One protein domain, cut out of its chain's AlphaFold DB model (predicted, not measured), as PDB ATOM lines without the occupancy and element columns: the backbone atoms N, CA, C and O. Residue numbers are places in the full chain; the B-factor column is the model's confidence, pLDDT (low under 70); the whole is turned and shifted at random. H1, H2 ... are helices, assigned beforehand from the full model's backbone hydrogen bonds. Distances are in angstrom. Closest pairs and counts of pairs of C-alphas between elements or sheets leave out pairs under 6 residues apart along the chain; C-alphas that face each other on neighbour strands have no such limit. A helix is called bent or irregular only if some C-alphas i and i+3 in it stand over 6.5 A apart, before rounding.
ATOM      1  N   ALA A   2     202.296  90.594 118.740       43.81
ATOM      2  CA  ALA A   2     201.048  90.156 119.392       43.81
ATOM      3  C   ALA A   2     201.187  89.772 120.888       43.81
ATOM      4  O   ALA A   2     200.259  90.013 121.657       43.81
ATOM      5  N   GLU A   3     202.337  89.241 121.325       45.91
ATOM      6  CA  GLU A   3     202.545  88.820 122.726       45.91
ATOM      7  C   GLU A   3     202.588  89.992 123.719       45.91
ATOM      8  O   GLU A   3     202.001  89.903 124.795       45.91
ATOM      9  N   HIS A   4     203.187  91.131 123.345       46.19
ATOM     10  CA  HIS A   4     203.238  92.318 124.210       46.19
ATOM     11  C   HIS A   4     201.859  92.947 124.468       46.19
ATOM     12  O   HIS A   4     201.650  93.530 125.528       46.19
ATOM     13  N   HIS A   5     200.899  92.796 123.550       53.66
ATOM     14  CA  HIS A   5     199.545  93.329 123.731       53.66
ATOM     15  C   HIS A   5     198.715  92.536 124.752       53.66
ATOM     16  O   HIS A   5     197.855  93.117 125.411       53.66
ATOM     17  N   ILE A   6     198.982  91.235 124.919       59.44
ATOM     18  CA  ILE A   6     198.276  90.377 125.887       59.44
ATOM     19  C   ILE A   6     198.683  90.738 127.325       59.44
ATOM     20  O   ILE A   6     197.880  90.616 128.244       59.44
ATOM     21  N   VAL A   7     199.906  91.237 127.532       60.25
ATOM     22  CA  VAL A   7     200.434  91.628 128.854       60.25
ATOM     23  C   VAL A   7     199.662  92.802 129.468       60.25
ATOM     24  O   VAL A   7     199.492  92.846 130.679       60.25
ATOM     25  N   LEU A   8     199.178  93.741 128.649       68.19
ATOM     26  CA  LEU A   8     198.671  95.037 129.121       68.19
ATOM     27  C   LEU A   8     197.147  95.116 129.275       68.19
ATOM     28  O   LEU A   8     196.649  96.092 129.827       68.19
ATOM     29  N   GLN A   9     196.397  94.128 128.780       83.75
ATOM     30  CA  GLN A   9     194.933  94.115 128.851       83.75
ATOM     31  C   GLN A   9     194.449  92.959 129.726       83.75
ATOM     32  O   GLN A   9     195.027  91.871 129.633       83.75
ATOM     33  N   PRO A  10     193.417  93.154 130.571       86.25
ATOM     34  CA  PRO A  10     192.826  92.055 131.324       86.25
ATOM     35  C   PRO A  10     192.316  90.963 130.384       86.25
ATOM     36  O   PRO A  10     191.852  91.261 129.281       86.25
ATOM     37  N   ILE A  11     192.349  89.703 130.823       90.12
ATOM     38  CA  ILE A  11     191.783  88.622 130.010       90.12
ATOM     39  C   ILE A  11     190.270  88.810 129.850       90.12
ATOM     40  O   ILE A  11     189.527  88.865 130.833       90.12
ATOM     41  N   ASP A  12     189.827  88.836 128.593       89.31
ATOM     42  CA  ASP A  12     188.429  88.860 128.176       89.31
ATOM     43  C   ASP A  12     188.059  87.607 127.350       89.31
ATOM     44  O   ASP A  12     188.879  86.719 127.076       89.31
ATOM     45  N   GLY A  13     186.789  87.511 126.952       85.94
ATOM     46  CA  GLY A  13     186.279  86.375 126.190       85.94
ATOM     47  C   GLY A  13     186.914  86.218 124.805       85.94
ATOM     48  O   GLY A  13     186.989  85.095 124.296       85.94
ATOM     49  N   SER A  14     187.411  87.305 124.205       87.50
ATOM     50  CA  SER A  14     188.100  87.265 122.913       87.50
ATOM     51  C   SER A  14     189.457  86.567 123.031       87.50
ATOM     52  O   SER A  14     189.838  85.786 122.157       87.50
ATOM     53  N   ILE A  15     190.150  86.753 124.157       89.25
ATOM     54  CA  ILE A  15     191.437  86.106 124.415       89.25
ATOM     55  C   ILE A  15     191.258  84.602 124.686       89.25
ATOM     56  O   ILE A  15     192.080  83.802 124.242       89.25
ATOM     57  N   ILE A  16     190.139  84.177 125.282       86.06
ATOM     58  CA  ILE A  16     189.798  82.744 125.403       86.06
ATOM     59  C   ILE A  16     189.630  82.080 124.023       86.06
ATOM     60  O   ILE A  16     189.982  80.912 123.848       86.06
ATOM     61  N   GLN A  17     189.116  82.797 123.016       85.62
ATOM     62  CA  GLN A  17     189.053  82.259 121.649       85.62
ATOM     63  C   GLN A  17     190.450  82.083 121.042       85.62
ATOM     64  O   GLN A  17     190.694  81.087 120.368       85.62
ATOM     65  N   ARG A  18     191.378  83.004 121.328       89.31
ATOM     66  CA  ARG A  18     192.783  82.862 120.915       89.31
ATOM     67  C   ARG A  18     193.454  81.676 121.598       89.31
ATOM     68  O   ARG A  18     194.190  80.958 120.936       89.31
ATOM     69  N   LEU A  19     193.161  81.440 122.880       88.88
ATOM     70  CA  LEU A  19     193.644  80.255 123.594       88.88
ATOM     71  C   LEU A  19     193.198  78.973 122.892       88.88
ATOM     72  O   LEU A  19     194.012  78.088 122.672       88.88
ATOM     73  N   TYR A  20     191.924  78.888 122.510       86.88
ATOM     74  CA  TYR A  20     191.406  77.728 121.791       86.88
ATOM     75  C   TYR A  20     192.188  77.454 120.496       86.88
ATOM     76  O   TYR A  20     192.665  76.341 120.311       86.88
ATOM     77  N   ALA A  21     192.395  78.480 119.663       86.00
ATOM     78  CA  ALA A  21     193.170  78.352 118.428       86.00
ATOM     79  C   ALA A  21     194.640  77.976 118.689       86.00
ATOM     80  O   ALA A  21     195.207  77.155 117.976       86.00
ATOM     81  N   ARG A  22     195.253  78.545 119.737       86.50
ATOM     82  CA  ARG A  22     196.638  78.243 120.120       86.50
ATOM     83  C   ARG A  22     196.806  76.800 120.583       86.50
ATOM     84  O   ARG A  22     197.797  76.158 120.247       86.50
ATOM     85  N   LEU A  23     195.849  76.293 121.355       85.25
ATOM     86  CA  LEU A  23     195.851  74.895 121.750       85.25
ATOM     87  C   LEU A  23     195.609  74.003 120.518       85.25
ATOM     88  O   LEU A  23     196.327  73.032 120.351       85.25
ATOM     89  N   GLU A  24     194.691  74.337 119.605       82.06
ATOM     90  CA  GLU A  24     194.514  73.557 118.365       82.06
ATOM     91  C   GLU A  24     195.805  73.490 117.532       82.06
ATOM     92  O   GLU A  24     196.163  72.419 117.056       82.06
ATOM     93  N   GLU A  25     196.546  74.594 117.413       81.50
ATOM     94  CA  GLU A  25     197.843  74.643 116.724       81.50
ATOM     95  C   GLU A  25     198.900  73.753 117.400       81.50
ATOM     96  O   GLU A  25     199.596  72.990 116.726       81.50
ATOM     97  N   GLN A  26     199.010  73.810 118.731       77.69
ATOM     98  CA  GLN A  26     199.939  72.967 119.489       77.69
ATOM     99  C   GLN A  26     199.620  71.476 119.310       77.69
ATOM    100  O   GLN A  26     200.526  70.655 119.193       77.69
ATOM    101  N   PHE A  27     198.334  71.129 119.282       71.81
ATOM    102  CA  PHE A  27     197.883  69.750 119.116       71.81
ATOM    103  C   PHE A  27     198.046  69.283 117.663       71.81
ATOM    104  O   PHE A  27     198.434  68.145 117.439       71.81
ATOM    105  N   ALA A  28     197.853  70.163 116.675       66.19
ATOM    106  CA  ALA A  28     198.058  69.845 115.262       66.19
ATOM    107  C   ALA A  28     199.540  69.708 114.863       66.19
ATOM    108  O   ALA A  28     199.854  68.966 113.935       66.19
ATOM    109  N   SER A  29     200.444  70.431 115.532       59.94
ATOM    110  CA  SER A  29     201.889  70.425 115.249       59.94
ATOM    111  C   SER A  29     202.676  69.361 116.022       59.94
ATOM    112  O   SER A  29     203.834  69.106 115.691       59.94
ATOM    113  N   GLY A  30     202.074  68.734 117.036       55.56
ATOM    114  CA  GLY A  30     202.725  67.699 117.835       55.56
ATOM    115  C   GLY A  30     202.860  66.370 117.088       55.56
ATOM    116  O   GLY A  30     201.864  65.783 116.662       55.56
ATOM    117  N   GLU A  31     204.086  65.848 117.002       44.56
ATOM    118  CA  GLU A  31     204.363  64.454 116.637       44.56
ATOM    119  C   GLU A  31     203.750  63.519 117.699       44.56
ATOM    120  O   GLU A  31     204.385  63.179 118.690       44.56
ATOM    121  N   GLY A  32     202.478  63.144 117.545       45.50
ATOM    122  CA  GLY A  32     201.852  62.096 118.362       45.50
ATOM    123  C   GLY A  32     200.487  62.417 118.969       45.50
ATOM    124  O   GLY A  32     199.862  61.513 119.514       45.50
ATOM    125  N   ILE A  33     199.971  63.646 118.851       49.62
ATOM    126  CA  ILE A  33     198.618  63.973 119.329       49.62
ATOM    127  C   ILE A  33     197.698  64.234 118.137       49.62
ATOM    128  O   ILE A  33     197.493  65.363 117.712       49.62
ATOM    129  N   ARG A  34     197.122  63.171 117.571       52.97
ATOM    130  CA  ARG A  34     196.097  63.309 116.528       52.97
ATOM    131  C   ARG A  34     194.759  63.668 117.178       52.97
ATOM    132  O   ARG A  34     194.221  62.895 117.961       52.97
ATOM    133  N   GLY A  35     194.205  64.838 116.865       57.16
ATOM    134  CA  GLY A  35     192.845  65.195 117.277       57.16
ATOM    135  C   GLY A  35     192.552  66.692 117.246       57.16
ATOM    136  O   GLY A  35     193.441  67.519 117.413       57.16
ATOM    137  N   SER A  36     191.279  67.039 117.052       65.19
ATOM    138  CA  SER A  36     190.786  68.404 117.242       65.19
ATOM    139  C   SER A  36     190.406  68.620 118.705       65.19
ATOM    140  O   SER A  36     189.769  67.769 119.335       65.19
ATOM    141  N   ILE A  37     190.776  69.773 119.256       75.00
ATOM    142  CA  ILE A  37     190.264  70.194 120.559       75.00
ATOM    143  C   ILE A  37     188.780  70.464 120.384       75.00
ATOM    144  O   ILE A  37     188.377  71.164 119.466       75.00
ATOM    145  N   LYS A  38     187.935  69.912 121.251       78.25
ATOM    146  CA  LYS A  38     186.494  70.160 121.209       78.25
ATOM    147  C   LYS A  38     186.128  71.224 122.234       78.25
ATOM    148  O   LYS A  38     186.806  71.450 123.236       78.25
ATOM    149  N   GLY A  39     184.969  71.857 122.049       78.56
ATOM    150  CA  GLY A  39     184.452  72.821 123.027       78.56
ATOM    151  C   GLY A  39     184.310  72.238 124.443       78.56
ATOM    152  O   GLY A  39     184.465  72.964 125.418       78.56
ATOM    153  N   VAL A  40     184.064  70.930 124.578       80.69
ATOM    154  CA  VAL A  40     184.013  70.267 125.892       80.69
ATOM    155  C   VAL A  40     185.376  70.253 126.594       80.69
ATOM    156  O   VAL A  40     185.415  70.373 127.815       80.69
ATOM    157  N   ASP A  41     186.478  70.184 125.846       85.50
ATOM    158  CA  ASP A  41     187.836  70.190 126.395       85.50
ATOM    159  C   ASP A  41     188.186  71.582 126.933       85.50
ATOM    160  O   ASP A  41     188.626  71.722 128.071       85.50
ATOM    161  N   LEU A  42     187.856  72.641 126.183       87.31
ATOM    162  CA  LEU A  42     188.012  74.012 126.678       87.31
ATOM    163  C   LEU A  42     187.112  74.293 127.892       87.31
ATOM    164  O   LEU A  42     187.527  74.972 128.828       87.31
ATOM    165  N   ALA A  43     185.883  73.772 127.906       86.75
ATOM    166  CA  ALA A  43     184.986  73.909 129.053       86.75
ATOM    167  C   ALA A  43     185.562  73.235 130.314       86.75
ATOM    168  O   ALA A  43     185.503  73.812 131.400       86.75
ATOM    169  N   MET A  44     186.168  72.055 130.148       87.81
ATOM    170  CA  MET A  44     186.865  71.320 131.203       87.81
ATOM    171  C   MET A  44     188.083  72.083 131.735       87.81
ATOM    172  O   MET A  44     188.209  72.245 132.953       87.81
ATOM    173  N   LEU A  45     188.930  72.609 130.841       88.81
ATOM    174  CA  LEU A  45     190.086  73.439 131.203       88.81
ATOM    175  C   LEU A  45     189.664  74.673 132.002       88.81
ATOM    176  O   LEU A  45     190.208  74.939 133.068       88.81
ATOM    177  N   MET A  46     188.637  75.385 131.537       89.19
ATOM    178  CA  MET A  46     188.139  76.607 132.180       89.19
ATOM    179  C   MET A  46     187.242  76.345 133.403       89.19
ATOM    180  O   MET A  46     186.701  77.294 133.981       89.19
ATOM    181  N   ASN A  47     187.055  75.071 133.767       87.88
ATOM    182  CA  ASN A  47     186.146  74.574 134.797       87.88
ATOM    183  C   ASN A  47     184.738  75.200 134.747       87.88
ATOM    184  O   ASN A  47     184.171  75.610 135.761       87.88
ATOM    185  N   VAL A  48     184.159  75.289 133.548       86.00
ATOM    186  CA  VAL A  48     182.787  75.770 133.340       86.00
ATOM    187  C   VAL A  48     181.934  74.705 132.661       86.00
ATOM    188  O   VAL A  48     182.428  73.947 131.831       86.00
ATOM    189  N   PRO A  49     180.619  74.657 132.932       82.56
ATOM    190  CA  PRO A  49     179.711  73.835 132.143       82.56
ATOM    191  C   PRO A  49     179.823  74.170 130.641       82.56
ATOM    192  O   PRO A  49     179.852  75.358 130.302       82.56
ATOM    193  N   PRO A  50     179.782  73.186 129.721       82.69
ATOM    194  CA  PRO A  50     179.837  73.434 128.277       82.69
ATOM    195  C   PRO A  50     178.766  74.417 127.774       82.69
ATOM    196  O   PRO A  50     179.022  75.204 126.867       82.69
ATOM    197  N   THR A  51     177.588  74.453 128.409       81.56
ATOM    198  CA  THR A  51     176.516  75.434 128.128       81.56
ATOM    199  C   THR A  51     176.902  76.882 128.409       81.56
ATOM    200  O   THR A  51     176.294  77.797 127.856       81.56
ATOM    201  N   ARG A  52     177.890  77.115 129.276       82.62
ATOM    202  CA  ARG A  52     178.392  78.449 129.626       82.62
ATOM    203  C   ARG A  52     179.629  78.844 128.821       82.62
ATOM    204  O   ARG A  52     180.087  79.976 128.949       82.62
ATOM    205  N   LEU A  53     180.157  77.974 127.962       84.19
ATOM    206  CA  LEU A  53     181.370  78.287 127.211       84.19
ATOM    207  C   LEU A  53     181.153  79.396 126.173       84.19
ATOM    208  O   LEU A  53     181.957  80.317 126.078       84.19
ATOM    209  N   SER A  54     180.052  79.341 125.415       83.50
ATOM    210  CA  SER A  54     179.742  80.334 124.371       83.50
ATOM    211  C   SER A  54     179.641  81.753 124.923       83.50
ATOM    212  O   SER A  54     180.016  82.716 124.261       83.50
ATOM    213  N   SER A  55     179.159  81.882 126.151       83.94
ATOM    214  CA  SER A  55     179.071  83.159 126.831       83.94
ATOM    215  C   SER A  55     180.380  83.576 127.489       83.94
ATOM    216  O   SER A  55     180.652  84.764 127.560       83.94
ATOM    217  N   LEU A  56     181.186  82.618 127.965       84.50
ATOM    218  CA  LEU A  56     182.513  82.905 128.508       84.50
ATOM    219  C   LEU A  56     183.407  83.492 127.406       84.50
ATOM    220  O   LEU A  56     184.102  84.470 127.628       84.50
ATOM    221  N   LYS A  57     183.269  82.991 126.171       84.75
ATOM    222  CA  LYS A  57     183.890  83.546 124.954       84.75
ATOM    223  C   LYS A  57     183.421  84.966 124.578       84.75
ATOM    224  O   LYS A  57     183.943  85.530 123.623       84.75
ATOM    225  N   LYS A  58     182.424  85.520 125.274       85.00
ATOM    226  CA  LYS A  58     181.907  86.894 125.114       85.00
ATOM    227  C   LYS A  58     181.988  87.702 126.417       85.00
ATOM    228  O   LYS A  58     181.475  88.815 126.473       85.00
ATOM    229  N   ALA A  59     182.557  87.115 127.469       84.25
ATOM    230  CA  ALA A  59     182.604  87.711 128.792       84.25
ATOM    231  C   ALA A  59     183.584  88.882 128.824       84.25
ATOM    232  O   ALA A  59     184.628  88.848 128.172       84.25
ATOM    233  N   GLN A  60     183.252  89.894 129.615       84.06
ATOM    234  CA  GLN A  60     184.187  90.961 129.954       84.06
ATOM    235  C   GLN A  60     185.092  90.505 131.112       84.06
ATOM    236  O   GLN A  60     184.722  89.586 131.859       84.06
ATOM    237  N   PRO A  61     186.266  91.122 131.303       77.06
ATOM    238  CA  PRO A  61     187.033  90.951 132.531       77.06
ATOM    239  C   PRO A  61     186.156  91.313 133.738       77.06
ATOM    240  O   PRO A  61     185.402  92.282 133.683       77.06
ATOM    241  N   GLY A  62     186.183  90.517 134.812       66.50
ATOM    242  CA  GLY A  62     185.389  90.841 136.006       66.50
ATOM    243  C   GLY A  62     185.804  92.146 136.688       66.50
ATOM    244  O   GLY A  62     186.959  92.532 136.567       66.50
ATOM    245  N   GLY A  63     184.861  92.769 137.406       53.00
ATOM    246  CA  GLY A  63     185.043  93.848 138.393       53.00
ATOM    247  C   GLY A  63     184.462  93.439 139.761       53.00
ATOM    248  O   GLY A  63     184.054  92.284 139.918       53.00
ATOM    249  N   LEU A  64     184.456  94.346 140.748       43.62
ATOM    250  CA  LEU A  64     183.896  94.109 142.091       43.62
ATOM    251  C   LEU A  64     182.436  93.599 142.026       43.62
ATOM    252  O   LEU A  64     181.703  93.949 141.098       43.62
ATOM    253  N   PRO A  65     182.005  92.753 142.981       41.25
ATOM    254  CA  PRO A  65     180.637  92.254 143.054       41.25
ATOM    255  C   PRO A  65     179.715  93.351 143.607       41.25
ATOM    256  O   PRO A  65     179.280  93.254 144.746       41.25
ATOM    257  N   GLU A  66     179.456  94.412 142.843       40.06
ATOM    258  CA  GLU A  66     178.485  95.443 143.256       40.06
ATOM    259  C   GLU A  66     177.141  95.371 142.524       40.06
ATOM    260  O   GLU A  66     176.158  95.877 143.047       40.06
ATOM    261  N   ASP A  67     177.018  94.612 141.433       36.00
ATOM    262  CA  ASP A  67     175.724  94.417 140.769       36.00
ATOM    263  C   ASP A  67     175.328  92.936 140.715       36.00
ATOM    264  O   ASP A  67     175.342  92.291 139.665       36.00
ATOM    265  N   GLU A  68     174.877  92.391 141.850       38.06
ATOM    266  CA  GLU A  68     174.059  91.162 141.862       38.06
ATOM    267  C   GLU A  68     172.713  91.337 141.120       38.06
ATOM    268  O   GLU A  68     171.978  90.369 140.924       38.06
ATOM    269  N   GLN A  69     172.391  92.550 140.655       34.22
ATOM    270  CA  GLN A  69     171.164  92.833 139.909       34.22
ATOM    271  C   GLN A  69     171.241  92.470 138.420       34.22
ATOM    272  O   GLN A  69     170.192  92.266 137.808       34.22
ATOM    273  N   ASP A  70     172.434  92.297 137.837       37.94
ATOM    274  CA  ASP A  70     172.572  91.962 136.416       37.94
ATOM    275  C   ASP A  70     173.212  90.582 136.206       37.94
ATOM    276  O   ASP A  70     174.335  90.425 135.724       37.94
ATOM    277  N   SER A  71     172.440  89.538 136.527       40.06
ATOM    278  CA  SER A  71     172.766  88.121 136.268       40.06
ATOM    279  C   SER A  71     173.112  87.789 134.798       40.06
ATOM    280  O   SER A  71     173.464  86.648 134.474       40.06
ATOM    281  N   THR A  72     173.031  88.772 133.892       40.28
ATOM    282  CA  THR A  72     173.348  88.650 132.468       40.28
ATOM    283  C   THR A  72     174.813  88.956 132.128       40.28
ATOM    284  O   THR A  72     175.337  88.374 131.168       40.28
ATOM    285  N   ARG A  73     175.525  89.776 132.919       48.28
ATOM    286  CA  ARG A  73     176.941  90.108 132.675       48.28
ATOM    287  C   ARG A  73     177.858  89.007 133.197       48.28
ATOM    288  O   ARG A  73     178.265  88.975 134.352       48.28
ATOM    289  N   ARG A  74     178.207  88.070 132.314       69.75
ATOM    290  CA  ARG A  74     179.181  87.018 132.628       69.75
ATOM    291  C   ARG A  74     180.588  87.610 132.592       69.75
ATOM    292  O   ARG A  74     180.993  88.176 131.580       69.75
ATOM    293  N   THR A  75     181.304  87.467 133.697       81.25
ATOM    294  CA  THR A  75     182.651  87.996 133.901       81.25
ATOM    295  C   THR A  75     183.694  86.882 133.921       81.25
ATOM    296  O   THR A  75     183.397  85.747 134.304       81.25
ATOM    297  N   ILE A  76     184.925  87.192 133.509       86.62
ATOM    298  CA  ILE A  76     186.063  86.274 133.640       86.62
ATOM    299  C   ILE A  76     186.668  86.400 135.034       86.62
ATOM    300  O   ILE A  76     187.167  87.465 135.425       86.62
ATOM    301  N   LYS A  77     186.647  85.279 135.765       89.38
ATOM    302  CA  LYS A  77     187.258  85.165 137.092       89.38
ATOM    303  C   LYS A  77     188.787  85.265 136.992       89.38
ATOM    304  O   LYS A  77     189.352  84.796 136.003       89.38
ATOM    305  N   PRO A  78     189.484  85.777 138.021       92.00
ATOM    306  CA  PRO A  78     190.942  85.829 138.001       92.00
ATOM    307  C   PRO A  78     191.605  84.459 137.796       92.00
ATOM    308  O   PRO A  78     192.565  84.368 137.043       92.00
ATOM    309  N   SER A  79     191.058  83.370 138.351       92.62
ATOM    310  CA  SER A  79     191.602  82.018 138.123       92.62
ATOM    311  C   SER A  79     191.552  81.587 136.657       92.62
ATOM    312  O   SER A  79     192.515  81.043 136.122       92.62
ATOM    313  N   GLN A  80     190.466  81.909 135.957       93.19
ATOM    314  CA  GLN A  80     190.334  81.671 134.520       93.19
ATOM    315  C   GLN A  80     191.304  82.534 133.711       93.19
ATOM    316  O   GLN A  80     191.874  82.070 132.724       93.19
ATOM    317  N   ALA A  81     191.512  83.780 134.130       93.56
ATOM    318  CA  ALA A  81     192.433  84.693 133.473       93.56
ATOM    319  C   ALA A  81     193.898  84.251 133.621       93.56
ATOM    320  O   ALA A  81     194.610  84.159 132.622       93.56
ATOM    321  N   VAL A  82     194.326  83.895 134.837       95.25
ATOM    322  CA  VAL A  82     195.676  83.370 135.106       95.25
ATOM    323  C   VAL A  82     195.923  82.093 134.305       95.25
ATOM    324  O   VAL A  82     196.954  81.983 133.644       95.25
ATOM    325  N   LEU A  83     194.949  81.175 134.267       95.19
ATOM    326  CA  LEU A  83     195.018  79.970 133.435       95.19
ATOM    327  C   LEU A  83     195.174  80.300 131.951       95.19
ATOM    328  O   LEU A  83     196.008  79.715 131.266       95.19
ATOM    329  N   THR A  84     194.385  81.252 131.457       94.50
ATOM    330  CA  THR A  84     194.418  81.657 130.049       94.50
ATOM    331  C   THR A  84     195.782  82.233 129.676       94.50
ATOM    332  O   THR A  84     196.335  81.858 128.646       94.50
ATOM    333  N   ARG A  85     196.363  83.095 130.525       94.25
ATOM    334  CA  ARG A  85     197.719  83.634 130.320       94.25
ATOM    335  C   ARG A  85     198.773  82.535 130.313       94.25
ATOM    336  O   ARG A  85     199.612  82.523 129.413       94.25
ATOM    337  N   LEU A  86     198.704  81.622 131.284       95.38
ATOM    338  CA  LEU A  86     199.640  80.508 131.404       95.38
ATOM    339  C   LEU A  86     199.624  79.659 130.132       95.38
ATOM    340  O   LEU A  86     200.662  79.486 129.505       95.38
ATOM    341  N   LEU A  87     198.449  79.192 129.706       93.75
ATOM    342  CA  LEU A  87     198.326  78.268 128.575       93.75
ATOM    343  C   LEU A  87     198.535  78.929 127.206       93.75
ATOM    344  O   LEU A  87     198.897  78.247 126.253       93.75
ATOM    345  N   LEU A  88     198.352  80.248 127.083       92.12
ATOM    346  CA  LEU A  88     198.724  80.967 125.859       92.12
ATOM    347  C   LEU A  88     200.240  80.977 125.636       92.12
ATOM    348  O   LEU A  88     200.686  80.866 124.495       92.12
ATOM    349  N   ARG A  89     201.021  81.109 126.716       91.38
ATOM    350  CA  ARG A  89     202.492  81.128 126.667       91.38
ATOM    351  C   ARG A  89     203.101  79.735 126.704       91.38
ATOM    352  O   ARG A  89     204.063  79.461 125.996       91.38
ATOM    353  N   TYR A  90     202.520  78.862 127.516       91.81
ATOM    354  CA  TYR A  90     203.015  77.526 127.814       91.81
ATOM    355  C   TYR A  90     201.913  76.491 127.530       91.81
ATOM    356  O   TYR A  90     201.387  75.863 128.452       91.81
ATOM    357  N   PRO A  91     201.514  76.311 126.255       88.44
ATOM    358  CA  PRO A  91     200.403  75.426 125.895       88.44
ATOM    359  C   PRO A  91     200.670  73.951 126.229       88.44
ATOM    360  O   PRO A  91     199.723  73.188 126.395       88.44
ATOM    361  N   HIS A  92     201.938  73.552 126.383       85.81
ATOM    362  CA  HIS A  92     202.336  72.199 126.781       85.81
ATOM    363  C   HIS A  92     201.895  71.815 128.204       85.81
ATOM    364  O   HIS A  92     201.816  70.630 128.501       85.81
ATOM    365  N   TYR A  93     201.553  72.780 129.068       90.12
ATOM    366  CA  TYR A  93     200.989  72.491 130.392       90.12
ATOM    367  C   TYR A  93     199.497  72.161 130.379       90.12
ATOM    368  O   TYR A  93     198.933  71.862 131.431       90.12
ATOM    369  N   ALA A  94     198.818  72.260 129.232       88.69
ATOM    370  CA  ALA A  94     197.404  71.928 129.161       88.69
ATOM    371  C   ALA A  94     197.203  70.435 129.502       88.69
ATOM    372  O   ALA A  94     197.727  69.583 128.786       88.69
TER     373      ALA A  94
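Overview. This is residues 2 to 94 of the 467 residues of an uncharacterized protein of Marinobacter halodurans (UniProt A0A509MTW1). Two longer helices, H2 and H5, run the same way aslant beside each other and make the core; the short helices H3 and H4 sit at an angle to each other on one side of this pair, and the short H1 is set off on the other side. Two stretches stick out at opposite ends of the longest axis: residues 29 to 34, of which residue 29 belongs to H2, and residues 64 to 71, in the long link from H4 to H5. The printed part has 93 residues with five named helices, H1 to H5 in that order, and no named strand; the class is all helix, with 50 residues in the helices. The whole is compact, with a radius of gyration of the C-alphas of 14.0 A, and its outline is flat, 49 by 31 by 17 A.

Arrangement. Begin with H2, residues 13 to 29, the longest helix. H5, residues 78 to 89, touches it with residues 84 to 88 alone; look at the C-alphas of Leu 19 and Leu 88, the closest, 5.6 A apart. Their lines stand at a steep tilt of 36 degrees, only just beyond shallow, and they run the same way. H4, residues 50 to 56, only just touches residues 13 to 16 of H2, with 3 pairs of C-alphas within 8 A, the closest Gly 13 and Leu 56 at 5.6 A; the tilt is steep, 60 degrees, opposite ways. H3, residues 39 to 45, touches H4, about perpendicular at 82 degrees, with the C-alphas of Ala 43 and Pro 50 closest at 5.2 A. H3 is close to H2 but not clearly touching, with the C-alphas of Tyr 20 and Leu 42 closest at 7.0 A. H1, residues 2 to 8, touches no helix but is near H5. The packing of the helices is mostly crossed, with no touching pair at a shallow tilt. In H2, H3 and H5 every O i to N i+4 pair is within hydrogen-bond range; in H1 it is 0 of 3, with 2 of 4 O i to N i+3 pairs, and in H4 1 of 3, with 2 of 4.

Along the chain. Find C-alpha 13 at (186.279, 86.375, 126.190); from there H2 runs 24.9 A to C-alpha 29 at (201.889, 70.425, 115.249). H5 runs 16.9 A and ends at C-alpha 89, (202.492, 81.128, 126.667). H1 measures 11.1 A, H3 9.9 A and H4 9.8 A. H4 is irregular, but only just: C-alphas 51 and 54 are 7.0 A apart.

Size, cuts and confidence. The C-alphas of Glu 31 and Gln 69 are the two farthest apart, 49.5 A. The link from H4 to H5 is long, 21 residues; in it residues 60 to 61 pair with residues 75 to 76, parallel. The printed part has no cut. Its mean pLDDT is 75.3, and residues 2 to 8, 28 to 36 and 62 to 74 are under 70.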